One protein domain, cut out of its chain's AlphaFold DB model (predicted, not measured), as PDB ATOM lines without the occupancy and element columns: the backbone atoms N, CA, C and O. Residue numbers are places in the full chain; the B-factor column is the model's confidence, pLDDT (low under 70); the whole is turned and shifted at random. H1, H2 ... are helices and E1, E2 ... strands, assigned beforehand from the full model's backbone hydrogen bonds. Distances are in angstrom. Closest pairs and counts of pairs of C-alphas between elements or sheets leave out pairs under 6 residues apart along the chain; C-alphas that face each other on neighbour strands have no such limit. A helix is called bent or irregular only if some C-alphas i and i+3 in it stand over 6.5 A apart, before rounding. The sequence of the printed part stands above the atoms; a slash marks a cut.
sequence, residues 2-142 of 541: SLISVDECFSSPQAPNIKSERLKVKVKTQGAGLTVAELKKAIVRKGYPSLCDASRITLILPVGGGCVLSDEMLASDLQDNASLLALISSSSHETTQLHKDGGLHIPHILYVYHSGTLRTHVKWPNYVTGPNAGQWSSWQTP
ATOM      1  N   SER A   2     -37.107 -21.010  52.634       68.19
ATOM      2  CA  SER A   2     -35.820 -20.337  52.476       68.19
ATOM      3  C   SER A   2     -35.837 -19.035  53.269       68.19
ATOM      4  O   SER A   2     -36.835 -18.308  53.271       68.19
ATOM      5  N   LEU A   3     -34.757 -18.752  53.995       76.12
ATOM      6  CA  LEU A   3     -34.555 -17.447  54.616       76.12
ATOM      7  C   LEU A   3     -33.719 -16.590  53.664       76.12
ATOM      8  O   LEU A   3     -32.737 -17.073  53.112       76.12
ATOM      9  N   ILE A   4     -34.077 -15.322  53.515       80.44
ATOM     10  CA  ILE A   4     -33.231 -14.308  52.887       80.44
ATOM     11  C   ILE A   4     -32.900 -13.279  53.964       80.44
ATOM     12  O   ILE A   4     -33.787 -12.816  54.686       80.44
ATOM     13  N   SER A   5     -31.622 -12.935  54.087       83.94
ATOM     14  CA  SER A   5     -31.181 -11.800  54.900       83.94
ATOM     15  C   SER A   5     -30.860 -10.621  53.997       83.94
ATOM     16  O   SER A   5     -30.213 -10.801  52.971       83.94
ATOM     17  N   VAL A   6     -31.333  -9.434  54.362       84.50
ATOM     18  CA  VAL A   6     -31.155  -8.204  53.591       84.50
ATOM     19  C   VAL A   6     -30.535  -7.155  54.505       84.50
ATOM     20  O   VAL A   6     -31.107  -6.841  55.548       84.50
ATOM     21  N   ASP A   7     -29.368  -6.645  54.122       85.81
ATOM     22  CA  ASP A   7     -28.663  -5.575  54.826       85.81
ATOM     23  C   ASP A   7     -28.830  -4.257  54.047       85.81
ATOM     24  O   ASP A   7     -28.492  -4.182  52.865       85.81
ATOM     25  N   GLU A   8     -29.365  -3.218  54.693       83.75
ATOM     26  CA  GLU A   8     -29.469  -1.864  54.125       83.75
ATOM     27  C   GLU A   8     -28.079  -1.231  53.982       83.75
ATOM     28  O   GLU A   8     -27.335  -1.136  54.966       83.75
ATOM     29  N   CYS A   9     -27.730  -0.789  52.771       82.50
ATOM     30  CA  CYS A   9     -26.396  -0.283  52.459       82.50
ATOM     31  C   CYS A   9     -26.398   1.070  51.731       82.50
ATOM     32  O   CYS A   9     -27.273   1.368  50.914       82.50
ATOM     33  N   PHE A  10     -25.350   1.852  51.986       76.69
ATOM     34  CA  PHE A  10     -25.168   3.208  51.471       76.69
ATOM     35  C   PHE A  10     -23.884   3.318  50.643       76.69
ATOM     36  O   PHE A  10     -22.843   2.796  51.037       76.69
ATOM     37  N   SER A  11     -23.944   4.016  49.508       70.94
ATOM     38  CA  SER A  11     -22.805   4.238  48.599       70.94
ATOM     39  C   SER A  11     -21.842   5.343  49.051       70.94
ATOM     40  O   SER A  11     -20.699   5.402  48.596       70.94
ATOM     41  N   SER A  12     -22.291   6.217  49.951       66.00
ATOM     42  CA  SER A  12     -21.497   7.268  50.586       66.00
ATOM     43  C   SER A  12     -21.320   6.990  52.080       66.00
ATOM     44  O   SER A  12     -22.147   6.289  52.674       66.00
ATOM     45  N   PRO A  13     -20.290   7.570  52.726       62.59
ATOM     46  CA  PRO A  13     -20.245   7.641  54.175       62.59
ATOM     47  C   PRO A  13     -21.502   8.350  54.687       62.59
ATOM     48  O   PRO A  13     -21.796   9.472  54.275       62.59
ATOM     49  N   GLN A  14     -22.236   7.684  55.569       62.53
ATOM     50  CA  GLN A  14     -23.352   8.247  56.318       62.53
ATOM     51  C   GLN A  14     -22.899   8.680  57.713       62.53
ATOM     52  O   GLN A  14     -21.867   8.227  58.223       62.53
ATOM     53  N   ALA A  15     -23.684   9.563  58.329       56.12
ATOM     54  CA  ALA A  15     -23.450  10.009  59.693       56.12
ATOM     55  C   ALA A  15     -23.543   8.823  60.686       56.12
ATOM     56  O   ALA A  15     -24.382   7.935  60.518       56.12
ATOM     57  N   PRO A  16     -22.701   8.776  61.739       50.84
ATOM     58  CA  PRO A  16     -22.540   7.604  62.613       50.84
ATOM     59  C   PRO A  16     -23.693   7.384  63.620       50.84
ATOM     60  O   PRO A  16     -23.558   6.587  64.557       50.84
ATOM     61  N   ASN A  17     -24.800   8.114  63.450       58.47
ATOM     62  CA  ASN A  17     -26.098   7.928  64.101       58.47
ATOM     63  C   ASN A  17     -27.073   7.090  63.248       58.47
ATOM     64  O   ASN A  17     -27.969   6.462  63.816       58.47
ATOM     65  N   ILE A  18     -26.884   7.018  61.923       63.84
ATOM     66  CA  ILE A  18     -27.680   6.166  61.031       63.84
ATOM     67  C   ILE A  18     -27.346   4.696  61.321       63.84
ATOM     68  O   ILE A  18     -26.183   4.293  61.323       63.84
ATOM     69  N   LYS A  19     -28.379   3.892  61.592       67.44
ATOM     70  CA  LYS A  19     -28.279   2.456  61.884       67.44
ATOM     71  C   LYS A  19     -29.077   1.671  60.844       67.44
ATOM     72  O   LYS A  19     -30.298   1.778  60.819       67.44
ATOM     73  N   SER A  20     -28.380   0.862  60.053       74.56
ATOM     74  CA  SER A  20     -28.935  -0.193  59.206       74.56
ATOM     75  C   SER A  20     -29.400  -1.371  60.068       74.56
ATOM     76  O   SER A  20     -28.614  -1.919  60.856       74.56
ATOM     77  N   GLU A  21     -30.628  -1.843  59.860       71.12
ATOM     78  CA  GLU A  21     -31.102  -3.116  60.416       71.12
ATOM     79  C   GLU A  21     -31.028  -4.262  59.397       71.12
ATOM     80  O   GLU A  21     -31.308  -4.102  58.209       71.12
ATOM     81  N   ARG A  22     -30.661  -5.459  59.878       80.94
ATOM     82  CA  ARG A  22     -30.626  -6.685  59.066       80.94
ATOM     83  C   ARG A  22     -32.014  -7.319  59.017       80.94
ATOM     84  O   ARG A  22     -32.415  -8.043  59.935       80.94
ATOM     85  N   LEU A  23     -32.728  -7.114  57.917       78.69
ATOM     86  CA  LEU A  23     -34.057  -7.678  57.705       78.69
ATOM     87  C   LEU A  23     -33.971  -9.174  57.370       78.69
ATOM     88  O   LEU A  23     -33.206  -9.598  56.508       78.69
ATOM     89  N   LYS A  24     -34.795  -9.993  58.035       80.75
ATOM     90  CA  LYS A  24     -34.950 -11.429  57.741       80.75
ATOM     91  C   LYS A  24     -36.305 -11.689  57.079       80.75
ATOM     92  O   LYS A  24     -37.364 -11.606  57.713       80.75
ATOM     93  N   VAL A  25     -36.277 -12.030  55.795       75.00
ATOM     94  CA  VAL A  25     -37.460 -12.375  54.999       75.00
ATOM     95  C   VAL A  25     -37.574 -13.897  54.901       75.00
ATOM     96  O   VAL A  25     -36.595 -14.592  54.651       75.00
ATOM     97  N   LYS A  26     -38.776 -14.432  55.133       75.75
ATOM     98  CA  LYS A  26     -39.085 -15.859  54.958       75.75
ATOM     99  C   LYS A  26     -39.776 -16.032  53.609       75.75
ATOM    100  O   LYS A  26     -40.870 -15.499  53.436       75.75
ATOM    101  N   VAL A  27     -39.170 -16.783  52.696       70.94
ATOM    102  CA  VAL A  27     -39.749 -17.116  51.389       70.94
ATOM    103  C   VAL A  27     -40.338 -18.528  51.454       70.94
ATOM    104  O   VAL A  27     -39.678 -19.497  51.848       70.94
ATOM    105  N   LYS A  28     -41.625 -18.649  51.108       63.28
ATOM    106  CA  LYS A  28     -42.288 -19.947  50.937       63.28
ATOM    107  C   LYS A  28     -41.942 -20.491  49.552       63.28
ATOM    108  O   LYS A  28     -42.087 -19.790  48.562       63.28
ATOM    109  N   THR A  29     -41.513 -21.745  49.501       57.31
ATOM    110  CA  THR A  29     -40.963 -22.402  48.303       57.31
ATOM    111  C   THR A  29     -42.004 -23.205  47.506       57.31
ATOM    112  O   THR A  29     -41.633 -24.075  46.729       57.31
ATOM    113  N   GLN A  30     -43.305 -22.975  47.720       45.72
ATOM    114  CA  GLN A  30     -44.397 -23.675  47.026       45.72
ATOM    115  C   GLN A  30     -45.584 -22.736  46.761       45.72
ATOM    116  O   GLN A  30     -45.976 -21.973  47.645       45.72
ATOM    117  N   GLY A  31     -46.183 -22.846  45.570       53.38
ATOM    118  CA  GLY A  31     -47.446 -22.200  45.180       53.38
ATOM    119  C   GLY A  31     -47.279 -21.039  44.198       53.38
ATOM    120  O   GLY A  31     -47.832 -21.082  43.106       53.38
ATOM    121  N   ALA A  32     -46.489 -20.035  44.572       55.03
ATOM    122  CA  ALA A  32     -46.019 -18.958  43.701       55.03
ATOM    123  C   ALA A  32     -44.730 -18.391  44.313       55.03
ATOM    124  O   ALA A  32     -44.704 -18.083  45.508       55.03
ATOM    125  N   GLY A  33     -43.653 -18.307  43.529       67.25
ATOM    126  CA  GLY A  33     -42.412 -17.682  43.983       67.25
ATOM    127  C   GLY A  33     -42.620 -16.180  44.156       67.25
ATOM    128  O   GLY A  33     -43.176 -15.536  43.273       67.25
ATOM    129  N   LEU A  34     -42.180 -15.623  45.285       77.25
ATOM    130  CA  LEU A  34     -42.166 -14.174  45.494       77.25
ATOM    131  C   LEU A  34     -41.190 -13.558  44.482       77.25
ATOM    132  O   LEU A  34     -40.005 -13.876  44.539       77.25
ATOM    133  N   THR A  35     -41.646 -12.701  43.574       87.62
ATOM    134  CA  THR A  35     -40.737 -11.980  42.660       87.62
ATOM    135  C   THR A  35     -39.820 -11.028  43.430       87.62
ATOM    136  O   THR A  35     -40.137 -10.599  44.544       87.62
ATOM    137  N   VAL A  36     -38.690 -10.629  42.847       86.69
ATOM    138  CA  VAL A  36     -37.814  -9.591  43.419       86.69
ATOM    139  C   VAL A  36     -38.563  -8.261  43.590       86.69
ATOM    140  O   VAL A  36     -38.403  -7.606  44.621       86.69
ATOM    141  N   ALA A  37     -39.464  -7.902  42.670       86.75
ATOM    142  CA  ALA A  37     -40.352  -6.747  42.831       86.75
ATOM    143  C   ALA A  37     -41.262  -6.860  44.072       86.75
ATOM    144  O   ALA A  37     -41.467  -5.888  44.808       86.75
ATOM    145  N   GLU A  38     -41.818  -8.043  44.338       86.25
ATOM    146  CA  GLU A  38     -42.621  -8.297  45.537       86.25
ATOM    147  C   GLU A  38     -41.769  -8.399  46.805       86.25
ATOM    148  O   GLU A  38     -42.230  -7.988  47.869       86.25
ATOM    149  N   LEU A  39     -40.518  -8.855  46.705       84.12
ATOM    150  CA  LEU A  39     -39.539  -8.825  47.792       84.12
ATOM    151  C   LEU A  39     -39.204  -7.382  48.188       84.12
ATOM    152  O   LEU A  39     -39.268  -7.067  49.375       84.12
ATOM    153  N   LYS A  40     -38.961  -6.481  47.225       87.75
ATOM    154  CA  LYS A  40     -38.794  -5.035  47.477       87.75
ATOM    155  C   LYS A  40     -40.030  -4.447  48.173       87.75
ATOM    156  O   LYS A  40     -39.902  -3.800  49.210       87.75
ATOM    157  N   LYS A  41     -41.244  -4.750  47.691       86.81
ATOM    158  CA  LYS A  41     -42.508  -4.341  48.351       86.81
ATOM    159  C   LYS A  41     -42.665  -4.934  49.758       86.81
ATOM    160  O   LYS A  41     -43.197  -4.271  50.645       86.81
ATOM    161  N   ALA A  42     -42.225  -6.171  49.983       80.00
ATOM    162  CA  ALA A  42     -42.270  -6.826  51.288       80.00
ATOM    163  C   ALA A  42     -41.242  -6.248  52.272       80.00
ATOM    164  O   ALA A  42     -41.537  -6.200  53.462       80.00
ATOM    165  N   ILE A  43     -40.083  -5.788  51.787       78.81
ATOM    166  CA  ILE A  43     -39.074  -5.047  52.558       78.81
ATOM    167  C   ILE A  43     -39.660  -3.714  53.038       78.81
ATOM    168  O   ILE A  43     -39.722  -3.500  54.245       78.81
ATOM    169  N   VAL A  44     -40.207  -2.898  52.125       82.12
ATOM    170  CA  VAL A  44     -40.883  -1.619  52.441       82.12
ATOM    171  C   VAL A  44     -41.987  -1.797  53.488       82.12
ATOM    172  O   VAL A  44     -42.078  -1.049  54.455       82.12
ATOM    173  N   ARG A  45     -42.816  -2.840  53.345       78.12
ATOM    174  CA  ARG A  45     -43.877  -3.168  54.317       78.12
ATOM    175  C   ARG A  45     -43.359  -3.673  55.668       78.12
ATOM    176  O   ARG A  45     -44.153  -3.766  56.601       78.12
ATOM    177  N   LYS A  46     -42.090  -4.082  55.768       72.00
ATOM    178  CA  LYS A  46     -41.512  -4.705  56.966       72.00
ATOM    179  C   LYS A  46     -40.592  -3.808  57.780       72.00
ATOM    180  O   LYS A  46     -40.377  -4.149  58.941       72.00
ATOM    181  N   GLY A  47     -40.027  -2.736  57.229       60.25
ATOM    182  CA  GLY A  47     -39.117  -1.914  58.017       60.25
ATOM    183  C   GLY A  47     -38.592  -0.651  57.345       60.25
ATOM    184  O   GLY A  47     -38.401  -0.610  56.139       60.25
ATOM    185  N   TYR A  48     -38.292   0.302  58.230       54.88
ATOM    186  CA  TYR A  48     -37.530   1.543  58.076       54.88
ATOM    187  C   TYR A  48     -38.106   2.681  57.201       54.88
ATOM    188  O   TYR A  48     -38.459   2.462  56.045       54.88
ATOM    189  N   PRO A  49     -38.126   3.940  57.707       54.97
ATOM    190  CA  PRO A  49     -38.548   5.114  56.930       54.97
ATOM    191  C   PRO A  49     -37.699   5.384  55.678       54.97
ATOM    192  O   PRO A  49     -38.200   5.943  54.704       54.97
ATOM    193  N   SER A  50     -36.422   4.982  55.686       58.28
ATOM    194  CA  SER A  50     -35.512   5.077  54.534       58.28
ATOM    195  C   SER A  50     -35.935   4.171  53.372       58.28
ATOM    196  O   SER A  50     -35.739   4.521  52.208       58.28
ATOM    197  N   LEU A  51     -36.579   3.041  53.674       67.44
ATOM    198  CA  LEU A  51     -37.073   2.043  52.724       67.44
ATOM    199  C   LEU A  51     -38.550   2.290  52.361       67.44
ATOM    200  O   LEU A  51     -39.319   1.350  52.182       67.44
ATOM    201  N   CYS A  52     -38.966   3.553  52.241       71.00
ATOM    202  CA  CYS A  52     -40.360   3.938  51.986       71.00
ATOM    203  C   CYS A  52     -40.874   3.646  50.560       71.00
ATOM    204  O   CYS A  52     -42.085   3.632  50.341       71.00
ATOM    205  N   ASP A  53     -39.984   3.398  49.592       82.56
ATOM    206  CA  ASP A  53     -40.331   3.224  48.177       82.56
ATOM    207  C   ASP A  53     -39.558   2.057  47.542       82.56
ATOM    208  O   ASP A  53     -38.335   2.088  47.399       82.56
ATOM    209  N   ALA A  54     -40.298   1.035  47.101       85.25
ATOM    210  CA  ALA A  54     -39.748  -0.149  46.447       85.25
ATOM    211  C   ALA A  54     -39.016   0.169  45.129       85.25
ATOM    212  O   ALA A  54     -38.090  -0.553  44.765       85.25
ATOM    213  N   SER A  55     -39.403   1.238  44.424       85.56
ATOM    214  CA  SER A  55     -38.810   1.635  43.138       85.56
ATOM    215  C   SER A  55     -37.423   2.274  43.269       85.56
ATOM    216  O   SER A  55     -36.725   2.430  42.269       85.56
ATOM    217  N   ARG A  56     -37.013   2.613  44.500       84.38
ATOM    218  CA  ARG A  56     -35.699   3.178  44.848       84.38
ATOM    219  C   ARG A  56     -34.723   2.149  45.427       84.38
ATOM    220  O   ARG A  56     -33.586   2.497  45.745       84.38
ATOM    221  N   ILE A  57     -35.161   0.900  45.602       86.81
ATOM    222  CA  ILE A  57     -34.356  -0.181  46.178       86.81
ATOM    223  C   ILE A  57     -33.725  -0.995  45.046       86.81
ATOM    224  O   ILE A  57     -34.425  -1.614  44.244       86.81
ATOM    225  N   THR A  58     -32.397  -1.068  45.033       88.00
ATOM    226  CA  THR A  58     -31.627  -2.013  44.214       88.00
ATOM    227  C   THR A  58     -31.203  -3.183  45.100       88.00
ATOM    228  O   THR A  58     -30.511  -2.970  46.095       88.00
ATOM    229  N   LEU A  59     -31.607  -4.415  44.769       89.50
ATOM    230  CA  LEU A  59     -31.140  -5.611  45.482       89.50
ATOM    231  C   LEU A  59     -29.926  -6.203  44.765       89.50
ATOM    232  O   LEU A  59     -29.977  -6.495  43.570       89.50
ATOM    233  N   ILE A  60     -28.841  -6.381  45.513       88.69
ATOM    234  CA  ILE A  60     -27.555  -6.884  45.029       88.69
ATOM    235  C   ILE A  60     -27.259  -8.197  45.753       88.69
ATOM    236  O   ILE A  60     -27.293  -8.246  46.983       88.69
ATOM    237  N   LEU A  61     -26.924  -9.249  45.010       88.25
ATOM    238  CA  LEU A  61     -26.351 -10.476  45.563       88.25
ATOM    239  C   LEU A  61     -24.817 -10.372  45.454       88.25
ATOM    240  O   LEU A  61     -24.298 -10.465  44.343       88.25
ATOM    241  N   PRO A  62     -24.064 -10.180  46.554       80.19
ATOM    242  CA  PRO A  62     -22.621  -9.915  46.533       80.19
ATOM    243  C   PRO A  62     -21.770 -11.196  46.391       80.19
ATOM    244  O   PRO A  62     -20.672 -11.278  46.932       80.19
ATOM    245  N   VAL A  63     -22.279 -12.222  45.703       76.50
ATOM    246  CA  VAL A  63     -21.593 -13.512  45.509       76.50
ATOM    247  C   VAL A  63     -20.880 -13.517  44.152       76.50
ATOM    248  O   VAL A  63     -21.449 -13.105  43.139       76.50
ATOM    249  N   GLY A  64     -19.621 -13.966  44.116       70.81
ATOM    250  CA  GLY A  64     -18.781 -13.908  42.913       70.81
ATOM    251  C   GLY A  64     -18.483 -12.463  42.491       70.81
ATOM    252  O   GLY A  64     -18.120 -11.630  43.321       70.81
ATOM    253  N   GLY A  65     -18.679 -12.141  41.206       69.31
ATOM    254  CA  GLY A  65     -18.610 -10.754  40.709       69.31
ATOM    255  C   GLY A  65     -19.768  -9.853  41.178       69.31
ATOM    256  O   GLY A  65     -19.739  -8.634  40.988       69.31
ATOM    257  N   GLY A  66     -20.777 -10.463  41.807       74.31
ATOM    258  CA  GLY A  66     -22.010  -9.872  42.306       74.31
ATOM    259  C   GLY A  66     -22.948  -9.358  41.216       74.31
ATOM    260  O   GLY A  66     -22.541  -8.621  40.317       74.31
ATOM    261  N   CYS A  67     -24.222  -9.729  41.322       80.31
ATOM    262  CA  CYS A  67     -25.261  -9.366  40.364       80.31
ATOM    263  C   CYS A  67     -26.325  -8.459  40.997       80.31
ATOM    264  O   CYS A  67     -26.673  -8.592  42.173       80.31
ATOM    265  N   VAL A  68     -26.851  -7.536  40.189       86.75
ATOM    266  CA  VAL A  68     -28.099  -6.826  40.491       86.75
ATOM    267  C   VAL A  68     -29.251  -7.756  40.121       86.75
ATOM    268  O   VAL A  68     -29.261  -8.329  39.032       86.75
ATOM    269  N   LEU A  69     -30.202  -7.944  41.034       87.50
ATOM    270  CA  LEU A  69     -31.325  -8.852  40.817       87.50
ATOM    271  C   LEU A  69     -32.412  -8.170  39.975       87.50
ATOM    272  O   LEU A  69     -32.882  -7.092  40.333       87.50
ATOM    273  N   SER A  70     -32.824  -8.804  38.872       87.19
ATOM    274  CA  SER A  70     -33.950  -8.333  38.052       87.19
ATOM    275  C   SER A  70     -35.265  -8.438  38.822       87.19
ATOM    276  O   SER A  70     -35.485  -9.423  39.518       87.19
ATOM    277  N   ASP A  71     -36.159  -7.462  38.653       86.50
ATOM    278  CA  ASP A  71     -37.465  -7.409  39.324       86.50
ATOM    279  C   ASP A  71     -38.387  -8.591  38.978       86.50
ATOM    280  O   ASP A  71     -39.214  -8.980  39.805       86.50
ATOM    281  N   GLU A  72     -38.202  -9.184  37.795       86.81
ATOM    282  CA  GLU A  72     -38.936 -10.355  37.291       86.81
ATOM    283  C   GLU A  72     -38.407 -11.695  37.836       86.81
ATOM    284  O   GLU A  72     -39.088 -12.712  37.733       86.81
ATOM    285  N   MET A  73     -37.205 -11.712  38.425       86.31
ATOM    286  CA  MET A  73     -36.590 -12.926  38.976       86.31
ATOM    287  C   MET A  73     -37.392 -13.440  40.175       86.31
ATOM    288  O   MET A  73     -37.862 -12.648  41.001       86.31
ATOM    289  N   LEU A  74     -37.520 -14.761  40.322       84.56
ATOM    290  CA  LEU A  74     -38.171 -15.340  41.491       84.56
ATOM    291  C   LEU A  74     -37.163 -15.421  42.643       84.56
ATOM    292  O   LEU A  74     -36.049 -15.914  42.500       84.56
ATOM    293  N   ALA A  75     -37.565 -15.010  43.843       76.81
ATOM    294  CA  ALA A  75     -36.736 -15.134  45.043       76.81
ATOM    295  C   ALA A  75     -36.492 -16.601  45.463       76.81
ATOM    296  O   ALA A  75     -35.695 -16.846  46.364       76.81
ATOM    297  N   SER A  76     -37.170 -17.567  44.827       74.62
ATOM    298  CA  SER A  76     -36.872 -19.004  44.907       74.62
ATOM    299  C   SER A  76     -35.622 -19.422  44.131       74.62
ATOM    300  O   SER A  76     -35.092 -20.493  44.403       74.62
ATOM    301  N   ASP A  77     -35.164 -18.600  43.186       78.81
ATOM    302  CA  ASP A  77     -33.987 -18.878  42.351       78.81
ATOM    303  C   ASP A  77     -32.685 -18.486  43.080       78.81
ATOM    304  O   ASP A  77     -31.578 -18.828  42.664       78.81
ATOM    305  N   LEU A  78     -32.820 -17.771  44.203       78.62
ATOM    306  CA  LEU A  78     -31.739 -17.448  45.122       78.62
ATOM    307  C   LEU A  78     -31.414 -18.655  46.009       78.62
ATOM    308  O   LEU A  78     -32.303 -19.351  46.495       78.62
ATOM    309  N   GLN A  79     -30.124 -18.859  46.279       76.00
ATOM    310  CA  GLN A  79     -29.654 -19.913  47.180       76.00
ATOM    311  C   GLN A  79     -30.245 -19.765  48.593       76.00
ATOM    312  O   GLN A  79     -30.438 -18.652  49.096       76.00
ATOM    313  N   ASP A  80     -30.474 -20.894  49.268       73.75
ATOM    314  CA  ASP A  80     -30.924 -20.908  50.660       73.75
ATOM    315  C   ASP A  80     -29.980 -20.092  51.561       73.75
ATOM    316  O   ASP A  80     -28.768 -20.304  51.576       73.75
ATOM    317  N   ASN A  81     -30.548 -19.184  52.361       73.12
ATOM    318  CA  ASN A  81     -29.822 -18.248  53.232       73.12
ATOM    319  C   ASN A  81     -29.011 -17.162  52.501       73.12
ATOM    320  O   ASN A  81     -28.080 -16.599  53.084       73.12
ATOM    321  N   ALA A  82     -29.396 -16.802  51.269       80.44
ATOM    322  CA  ALA A  82     -28.839 -15.652  50.558       80.44
ATOM    323  C   ALA A  82     -28.765 -14.389  51.447       80.44
ATOM    324  O   ALA A  82     -29.733 -13.985  52.103       80.44
ATOM    325  N   SER A  83     -27.590 -13.755  51.453       85.94
ATOM    326  CA  SER A  83     -27.381 -12.409  51.994       85.94
ATOM    327  C   SER A  83     -27.415 -11.419  50.838       85.94
ATOM    328  O   SER A  83     -26.556 -11.477  49.965       85.94
ATOM    329  N   LEU A  84     -28.408 -10.535  50.827       88.19
ATOM    330  CA  LEU A  84     -28.570  -9.471  49.843       88.19
ATOM    331  C   LEU A  84     -28.185  -8.126  50.458       88.19
ATOM    332  O   LEU A  84     -28.426  -7.887  51.642       88.19
ATOM    333  N   LEU A  85     -27.650  -7.229  49.637       87.81
ATOM    334  CA  LEU A  85     -27.485  -5.821  49.979       87.81
ATOM    335  C   LEU A  85     -28.625  -5.028  49.334       87.81
ATOM    336  O   LEU A  85     -28.876  -5.174  48.136       87.81
ATOM    337  N   ALA A  86     -29.319  -4.211  50.121       87.31
ATOM    338  CA  ALA A  86     -30.328  -3.275  49.640       87.31
ATOM    339  C   ALA A  86     -29.705  -1.881  49.525       87.31
ATOM    340  O   ALA A  86     -29.550  -1.174  50.520       87.31
ATOM    341  N   LEU A  87     -29.335  -1.499  48.303       84.12
ATOM    342  CA  LEU A  87     -28.842  -0.160  47.991       84.12
ATOM    343  C   LEU A  87     -30.030   0.766  47.725       84.12
ATOM    344  O   LEU A  87     -30.821   0.520  46.811       84.12
ATOM    345  N   ILE A  88     -30.135   1.833  48.515       80.75
ATOM    346  CA  ILE A  88     -31.170   2.858  48.368       80.75
ATOM    347  C   ILE A  88     -30.644   3.974  47.462       80.75
ATOM    348  O   ILE A  88     -29.661   4.637  47.787       80.75
ATOM    349  N   SER A  89     -31.314   4.199  46.334       76.75
ATOM    350  CA  SER A  89     -31.023   5.309  45.424       76.75
ATOM    351  C   SER A  89     -31.738   6.598  45.848       76.75
ATOM    352  O   SER A  89     -32.800   6.582  46.484       76.75
ATOM    353  N   SER A  90     -31.209   7.748  45.427       69.44
ATOM    354  CA  SER A  90     -31.868   9.053  45.573       69.44
ATOM    355  C   SER A  90     -33.192   9.125  44.799       69.44
ATOM    356  O   SER A  90     -34.139   9.768  45.246       69.44
ATOM    357  N   SER A  91     -33.281   8.417  43.670       75.62
ATOM    358  CA  SER A  91     -34.448   8.384  42.784       75.62
ATOM    359  C   SER A  91     -34.603   7.030  42.087       75.62
ATOM    360  O   SER A  91     -33.632   6.298  41.895       75.62
ATOM    361  N   SER A  92     -35.817   6.725  41.628       74.69
ATOM    362  CA  SER A  92     -36.101   5.544  40.798       74.69
ATOM    363  C   SER A  92     -35.407   5.592  39.430       74.69
ATOM    364  O   SER A  92     -35.117   4.552  38.836       74.69
ATOM    365  N   HIS A  93     -35.069   6.788  38.932       76.12
ATOM    366  CA  HIS A  93     -34.263   6.949  37.723       76.12
ATOM    367  C   HIS A  93     -32.826   6.447  37.927       76.12
ATOM    368  O   HIS A  93     -32.308   5.720  37.083       76.12
ATOM    369  N   GLU A  94     -32.203   6.778  39.061       72.88
ATOM    370  CA  GLU A  94     -30.882   6.262  39.439       72.88
ATOM    371  C   GLU A  94     -30.914   4.736  39.628       72.88
ATOM    372  O   GLU A  94     -30.070   4.042  39.067       72.88
ATOM    373  N   THR A  95     -31.941   4.190  40.293       76.62
ATOM    374  CA  THR A  95     -32.171   2.732  40.357       76.62
ATOM    375  C   THR A  95     -32.281   2.115  38.959       76.62
ATOM    376  O   THR A  95     -31.634   1.112  38.670       76.62
ATOM    377  N   THR A  96     -33.021   2.745  38.043       78.38
ATOM    378  CA  THR A  96     -33.134   2.276  36.652       78.38
ATOM    379  C   THR A  96     -31.779   2.288  35.938       78.38
ATOM    380  O   THR A  96     -31.482   1.358  35.194       78.38
ATOM    381  N   GLN A  97     -30.931   3.300  36.163       74.50
ATOM    382  CA  GLN A  97     -29.571   3.329  35.611       74.50
ATOM    383  C   GLN A  97     -28.686   2.218  36.195       74.50
ATOM    384  O   GLN A  97     -27.964   1.582  35.437       74.50
ATOM    385  N   LEU A  98     -28.787   1.927  37.496       72.50
ATOM    386  CA  LEU A  98     -28.061   0.821  38.137       72.50
ATOM    387  C   LEU A  98     -28.472  -0.562  37.615       72.50
ATOM    388  O   LEU A  98     -27.681  -1.494  37.703       72.50
ATOM    389  N   HIS A  99     -29.688  -0.711  37.086       71.50
ATOM    390  CA  HIS A  99     -30.156  -1.942  36.444       71.50
ATOM    391  C   HIS A  99     -29.767  -2.050  34.953       71.50
ATOM    392  O   HIS A  99     -29.853  -3.142  34.387       71.50
ATOM    393  N   LYS A 100     -29.336  -0.960  34.295       71.81
ATOM    394  CA  LYS A 100     -28.892  -1.008  32.890       71.81
ATOM    395  C   LYS A 100     -27.584  -1.785  32.744       71.81
ATOM    396  O   LYS A 100     -26.785  -1.892  33.673       71.81
ATOM    397  N   ASP A 101     -27.414  -2.372  31.563       65.56
ATOM    398  CA  ASP A 101     -26.236  -3.127  31.120       65.56
ATOM    399  C   ASP A 101     -25.806  -4.299  32.029       65.56
ATOM    400  O   ASP A 101     -24.738  -4.873  31.835       65.56
ATOM    401  N   GLY A 102     -26.629  -4.705  33.005       61.47
ATOM    402  CA  GLY A 102     -26.356  -5.837  33.898       61.47
ATOM    403  C   GLY A 102     -25.731  -5.486  35.255       61.47
ATOM    404  O   GLY A 102     -25.358  -6.402  35.989       61.47
ATOM    405  N   GLY A 103     -25.646  -4.204  35.631       63.69
ATOM    406  CA  GLY A 103     -25.419  -3.815  37.027       63.69
ATOM    407  C   GLY A 103     -24.184  -2.962  37.325       63.69
ATOM    408  O   GLY A 103     -23.700  -2.172  36.518       63.69
ATOM    409  N   LEU A 104     -23.671  -3.134  38.549       64.38
ATOM    410  CA  LEU A 104     -22.521  -2.424  39.120       64.38
ATOM    411  C   LEU A 104     -21.203  -2.811  38.412       64.38
ATOM    412  O   LEU A 104     -20.424  -3.614  38.931       64.38
ATOM    413  N   HIS A 105     -20.953  -2.261  37.222       57.69
ATOM    414  CA  HIS A 105     -19.717  -2.473  36.438       57.69
ATOM    415  C   HIS A 105     -18.525  -1.632  36.900       57.69
ATOM    416  O   HIS A 105     -17.381  -1.894  36.530       57.69
ATOM    417  N   ILE A 106     -18.791  -0.613  37.711       60.31
ATOM    418  CA  ILE A 106     -17.796   0.296  38.277       60.31
ATOM    419  C   ILE A 106     -17.352  -0.272  39.643       60.31
ATOM    420  O   ILE A 106     -18.128  -0.966  40.302       60.31
ATOM    421  N   PRO A 107     -16.118  -0.029  40.114       67.25
ATOM    422  CA  PRO A 107     -15.777  -0.237  41.520       67.25
ATOM    423  C   PRO A 107     -16.689   0.587  42.440       67.25
ATOM    424  O   PRO A 107     -16.691   1.817  42.386       67.25
ATOM    425  N   HIS A 108     -17.432  -0.099  43.307       75.19
ATOM    426  CA  HIS A 108     -18.322   0.506  44.297       75.19
ATOM    427  C   HIS A 108     -17.899   0.128  45.715       75.19
ATOM    428  O   HIS A 108     -17.466  -0.994  45.977       75.19
ATOM    429  N   ILE A 109     -18.077   1.079  46.626       78.25
ATOM    430  CA  ILE A 109     -17.917   0.909  48.067       78.25
ATOM    431  C   ILE A 109     -19.312   1.077  48.669       78.25
ATOM    432  O   ILE A 109     -20.001   2.042  48.348       78.25
ATOM    433  N   LEU A 110     -19.732   0.123  49.496       83.94
ATOM    434  CA  LEU A 110     -21.026   0.110  50.166       83.94
ATOM    435  C   LEU A 110     -20.818  -0.078  51.671       83.94
ATOM    436  O   LEU A 110     -20.076  -0.959  52.107       83.94
ATOM    437  N   TYR A 111     -21.501   0.732  52.468       83.88
ATOM    438  CA  TYR A 111     -21.400   0.745  53.922       83.88
ATOM    439  C   TYR A 111     -22.706   0.273  54.562       83.88
ATOM    440  O   TYR A 111     -23.783   0.719  54.169       83.88
ATOM    441  N   VAL A 112     -22.604  -0.592  55.570       85.62
ATOM    442  CA  VAL A 112     -23.715  -1.057  56.411       85.62
ATOM    443  C   VAL A 112     -23.383  -0.690  57.858       85.62
ATOM    444  O   VAL A 112     -22.395  -1.169  58.424       85.62
ATOM    445  N   TYR A 113     -24.189   0.185  58.452       81.75
ATOM    446  CA  TYR A 113     -23.915   0.778  59.760       81.75
ATOM    447  C   TYR A 113     -24.676   0.023  60.850       81.75
ATOM    448  O   TYR A 113     -25.898   0.061  60.885       81.75
ATOM    449  N   HIS A 114     -23.988  -0.637  61.779       81.81
ATOM    450  CA  HIS A 114     -24.629  -1.263  62.941       81.81
ATOM    451  C   HIS A 114     -24.223  -0.559  64.241       81.81
ATOM    452  O   HIS A 114     -23.250   0.189  64.283       81.81
ATOM    453  N   SER A 115     -24.946  -0.819  65.332       78.62
ATOM    454  CA  SER A 115     -24.740  -0.155  66.631       78.62
ATOM    455  C   SER A 115     -23.303  -0.226  67.168       78.62
ATOM    456  O   SER A 115     -22.832   0.756  67.732       78.62
ATOM    457  N   GLY A 116     -22.602  -1.350  66.976       78.69
ATOM    458  CA  GLY A 116     -21.222  -1.559  67.447       78.69
ATOM    459  C   GLY A 116     -20.142  -1.626  66.359       78.69
ATOM    460  O   GLY A 116     -18.954  -1.637  66.682       78.69
ATOM    461  N   THR A 117     -20.515  -1.694  65.077       85.56
ATOM    462  CA  THR A 117     -19.569  -1.963  63.978       85.56
ATOM    463  C   THR A 117     -19.995  -1.321  62.662       85.56
ATOM    464  O   THR A 117     -21.179  -1.349  62.323       85.56
ATOM    465  N   LEU A 118     -19.019  -0.926  61.849       86.31
ATOM    466  CA  LEU A 118     -19.184  -0.729  60.412       86.31
ATOM    467  C   LEU A 118     -18.918  -2.042  59.677       86.31
ATOM    468  O   LEU A 118     -17.830  -2.603  59.813       86.31
ATOM    469  N   ARG A 119     -19.850  -2.521  58.852       88.81
ATOM    470  CA  ARG A 119     -19.525  -3.512  57.819       88.81
ATOM    471  C   ARG A 119     -19.326  -2.783  56.496       88.81
ATOM    472  O   ARG A 119     -20.188  -2.022  56.063       88.81
ATOM    473  N   THR A 120     -18.181  -3.014  55.868       87.56
ATOM    474  CA  THR A 120     -17.824  -2.409  54.583       87.56
ATOM    475  C   THR A 120     -17.800  -3.495  53.520       87.56
ATOM    476  O   THR A 120     -17.188  -4.543  53.726       87.56
ATOM    477  N   HIS A 121     -18.461  -3.241  52.396       86.19
ATOM    478  CA  HIS A 121     -18.457  -4.073  51.201       86.19
ATOM    479  C   HIS A 121     -17.795  -3.298  50.063       86.19
ATOM    480  O   HIS A 121     -18.074  -2.119  49.856       86.19
ATOM    481  N   VAL A 122     -16.924  -3.957  49.312       82.25
ATOM    482  CA  VAL A 122     -16.166  -3.350  48.219       82.25
ATOM    483  C   VAL A 122     -16.195  -4.275  47.019       82.25
ATOM    484  O   VAL A 122     -15.802  -5.435  47.132       82.25
ATOM    485  N   LYS A 123     -16.608  -3.750  45.863       81.19
ATOM    486  CA  LYS A 123     -16.390  -4.402  44.574       81.19
ATOM    487  C   LYS A 123     -15.040  -3.970  44.024       81.19
ATOM    488  O   LYS A 123     -14.855  -2.803  43.666       81.19
ATOM    489  N   TRP A 124     -14.106  -4.908  43.937       76.94
ATOM    490  CA  TRP A 124     -12.838  -4.657  43.266       76.94
ATOM    491  C   TRP A 124     -13.066  -4.504  41.759       76.94
ATOM    492  O   TRP A 124     -13.873  -5.233  41.184       76.94
ATOM    493  N   PRO A 125     -12.353  -3.595  41.082       72.88
ATOM    494  CA  PRO A 125     -12.432  -3.516  39.633       72.88
ATOM    495  C   PRO A 125     -11.874  -4.770  38.940       72.88
ATOM    496  O   PRO A 125     -10.880  -5.346  39.382       72.88
ATOM    497  N   ASN A 126     -12.458  -5.135  37.793       71.62
ATOM    498  CA  ASN A 126     -12.052  -6.295  36.978       71.62
ATOM    499  C   ASN A 126     -10.590  -6.239  36.486       71.62
ATOM    500  O   ASN A 126     -10.013  -7.264  36.150       71.62
ATOM    501  N   TYR A 127     -10.009  -5.041  36.407       65.88
ATOM    502  CA  TYR A 127      -8.666  -4.783  35.875       65.88
ATOM    503  C   TYR A 127      -7.562  -4.753  36.946       65.88
ATOM    504  O   TYR A 127      -6.401  -4.523  36.613       65.88
ATOM    505  N   VAL A 128      -7.896  -4.927  38.230       64.06
ATOM    506  CA  VAL A 128      -6.877  -5.012  39.286       64.06
ATOM    507  C   VAL A 128      -6.149  -6.344  39.161       64.06
ATOM    508  O   VAL A 128      -6.772  -7.399  39.193       64.06
ATOM    509  N   THR A 129      -4.823  -6.314  39.060       54.91
ATOM    510  CA  THR A 129      -3.998  -7.527  39.061       54.91
ATOM    511  C   THR A 129      -3.960  -8.139  40.462       54.91
ATOM    512  O   THR A 129      -3.149  -7.739  41.297       54.91
ATOM    513  N   GLY A 130      -4.845  -9.098  40.736       65.50
ATOM    514  CA  GLY A 130      -4.903  -9.810  42.012       65.50
ATOM    515  C   GLY A 130      -6.026 -10.854  42.062       65.50
ATOM    516  O   GLY A 130      -6.896 -10.857  41.192       65.50
ATOM    517  N   PRO A 131      -6.049 -11.730  43.084       67.12
ATOM    518  CA  PRO A 131      -7.039 -12.809  43.199       67.12
ATOM    519  C   PRO A 131      -8.483 -12.305  43.362       67.12
ATOM    520  O   PRO A 131      -9.422 -13.014  43.018       67.12
ATOM    521  N   ASN A 132      -8.654 -11.071  43.843       72.00
ATOM    522  CA  ASN A 132      -9.956 -10.465  44.116       72.00
ATOM    523  C   ASN A 132     -10.524  -9.679  42.914       72.00
ATOM    524  O   ASN A 132     -11.540  -9.007  43.067       72.00
ATOM    525  N   ALA A 133      -9.881  -9.705  41.739       75.44
ATOM    526  CA  ALA A 133     -10.279  -8.916  40.568       75.44
ATOM    527  C   ALA A 133     -11.760  -9.124  40.198       75.44
ATOM    528  O   ALA A 133     -12.207 -10.249  39.978       75.44
ATOM    529  N   GLY A 134     -12.535  -8.038  40.148       74.88
ATOM    530  CA  GLY A 134     -13.975  -8.074  39.857       74.88
ATOM    531  C   GLY A 134     -14.875  -8.625  40.970       74.88
ATOM    532  O   GLY A 134     -16.096  -8.525  40.858       74.88
ATOM    533  N   GLN A 135     -14.306  -9.196  42.036       81.81
ATOM    534  CA  GLN A 135     -15.045  -9.838  43.122       81.81
ATOM    535  C   GLN A 135     -15.462  -8.837  44.205       81.81
ATOM    536  O   GLN A 135     -14.872  -7.763  44.367       81.81
ATOM    537  N   TRP A 136     -16.463  -9.222  44.994       84.19
ATOM    538  CA  TRP A 136     -16.787  -8.528  46.236       84.19
ATOM    539  C   TRP A 136     -15.903  -9.008  47.387       84.19
ATOM    540  O   TRP A 136     -15.726 -10.201  47.610       84.19
ATOM    541  N   SER A 137     -15.397  -8.062  48.170       83.88
ATOM    542  CA  SER A 137     -14.822  -8.311  49.491       83.88
ATOM    543  C   SER A 137     -15.650  -7.596  50.550       83.88
ATOM    544  O   SER A 137     -16.215  -6.532  50.297       83.88
ATOM    545  N   SER A 138     -15.711  -8.165  51.752       86.62
ATOM    546  CA  SER A 138     -16.381  -7.531  52.885       86.62
ATOM    547  C   SER A 138     -15.638  -7.776  54.182       86.62
ATOM    548  O   SER A 138     -15.193  -8.895  54.432       86.62
ATOM    549  N   TRP A 139     -15.576  -6.758  55.031       89.06
ATOM    550  CA  TRP A 139     -15.011  -6.849  56.374       89.06
ATOM    551  C   TRP A 139     -15.852  -6.041  57.361       89.06
ATOM    552  O   TRP A 139     -16.710  -5.244  56.975       89.06
ATOM    553  N   GLN A 140     -15.623  -6.270  58.651       90.31
ATOM    554  CA  GLN A 140     -16.365  -5.634  59.730       90.31
ATOM    555  C   GLN A 140     -15.379  -5.010  60.718       90.31
ATOM    556  O   GLN A 140     -14.528  -5.705  61.267       90.31
ATOM    557  N   THR A 141     -15.499  -3.704  60.934       88.94
ATOM    558  CA  THR A 141     -14.634  -2.927  61.822       88.94
ATOM    559  C   THR A 141     -15.449  -2.429  63.018       88.94
ATOM    560  O   THR A 141     -16.459  -1.748  62.820       88.94
ATOM    561  N   PRO A 142     -15.060  -2.751  64.266       88.69
ATOM    562  CA  PRO A 142     -15.674  -2.170  65.458       88.69
ATOM    563  C   PRO A 142     -15.542  -0.647  65.491       88.69
ATOM    564  O   PRO A 142     -14.497  -0.113  65.126       88.69
TER     565      PRO A 142
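This is residues 2 to 142 of the 541 residues of the protein "RING-type domain-containing protein" of Puccinia coronata f. sp. avenae (UniProt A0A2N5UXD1). A strongly twisted sheet of four strands, E2 E1 E4 E3, has helix H1 near both of its edge strands and helix H2 by E3, while a smaller sheet, E5 E6 E7, is partly face to face with it, strands crossed. The 141 printed residues hold E1 E2 H1 E3 E4 H2 E5 E6 E7 in chain order; the larger sheet is mixed, the smaller antiparallel. The class is mixed, with under half of the residues in named elements. The whole is compact, radius of gyration of the C-alphas 14.8 A, spanning 46 by 33 by 30 A.

E1, residues 2 to 9, begins at C-alpha 2 (-35.820, -20.337, 52.476) and is 22.2 A long. E2 is residues 22 to 27, E4 83 to 88 and E3 57 to 61. H1 is residues 36 to 44; H2, 92 to 102, is irregular, C-alphas 98 and 101 being 8.3 A apart. E5 is residues 109 to 113; E6, 117 to 123, is 19.8 A long; E7, 136 to 142, is 20.3 A long and ends at C-alpha 142 (-15.674, -2.170, 65.458).

E1 and E4 are parallel, N 7 to O 84 2.9 A; hairpins E1 and E2, N 4 to O 25 2.9 A, and E3 and E4, N 58 to O 87 2.9 A, are antiparallel. E2, H1, E3 form a split strand-helix-strand unit, E1 and E4 between its strands, with a right-handed crossover. Three layers have H1 and H2 on opposite faces. H1's height over the sheet is 6.2 A. The closest C-alphas of E3 and H2, Thr 58 and Thr 95, are 6.1 A apart. The sheets form a sandwich, two sheets face to face, strands at 79 degrees; Cys 9 of E1 and Val 112 of E5 have C-alphas 4.8 A apart. E5 E6 E7 is a meander, each strand antiparallel to the one before, with N 110 to O 121 2.8 A and N 118 to O 141 2.9 A. Each O i to N i+4 pair is within hydrogen-bond range in H1, 5 of 7 in H2.

The farthest C-alphas, Gly 31 and Thr 129, are 46.3 A apart. The printed part has no cut. Links E1 to E2, H1 to E3, E3 to E4 and E6 to E7 are long. Mean pLDDT of the printed part is 76.2; 34 residues are under 70, among them 12 to 19 and 101 to 107.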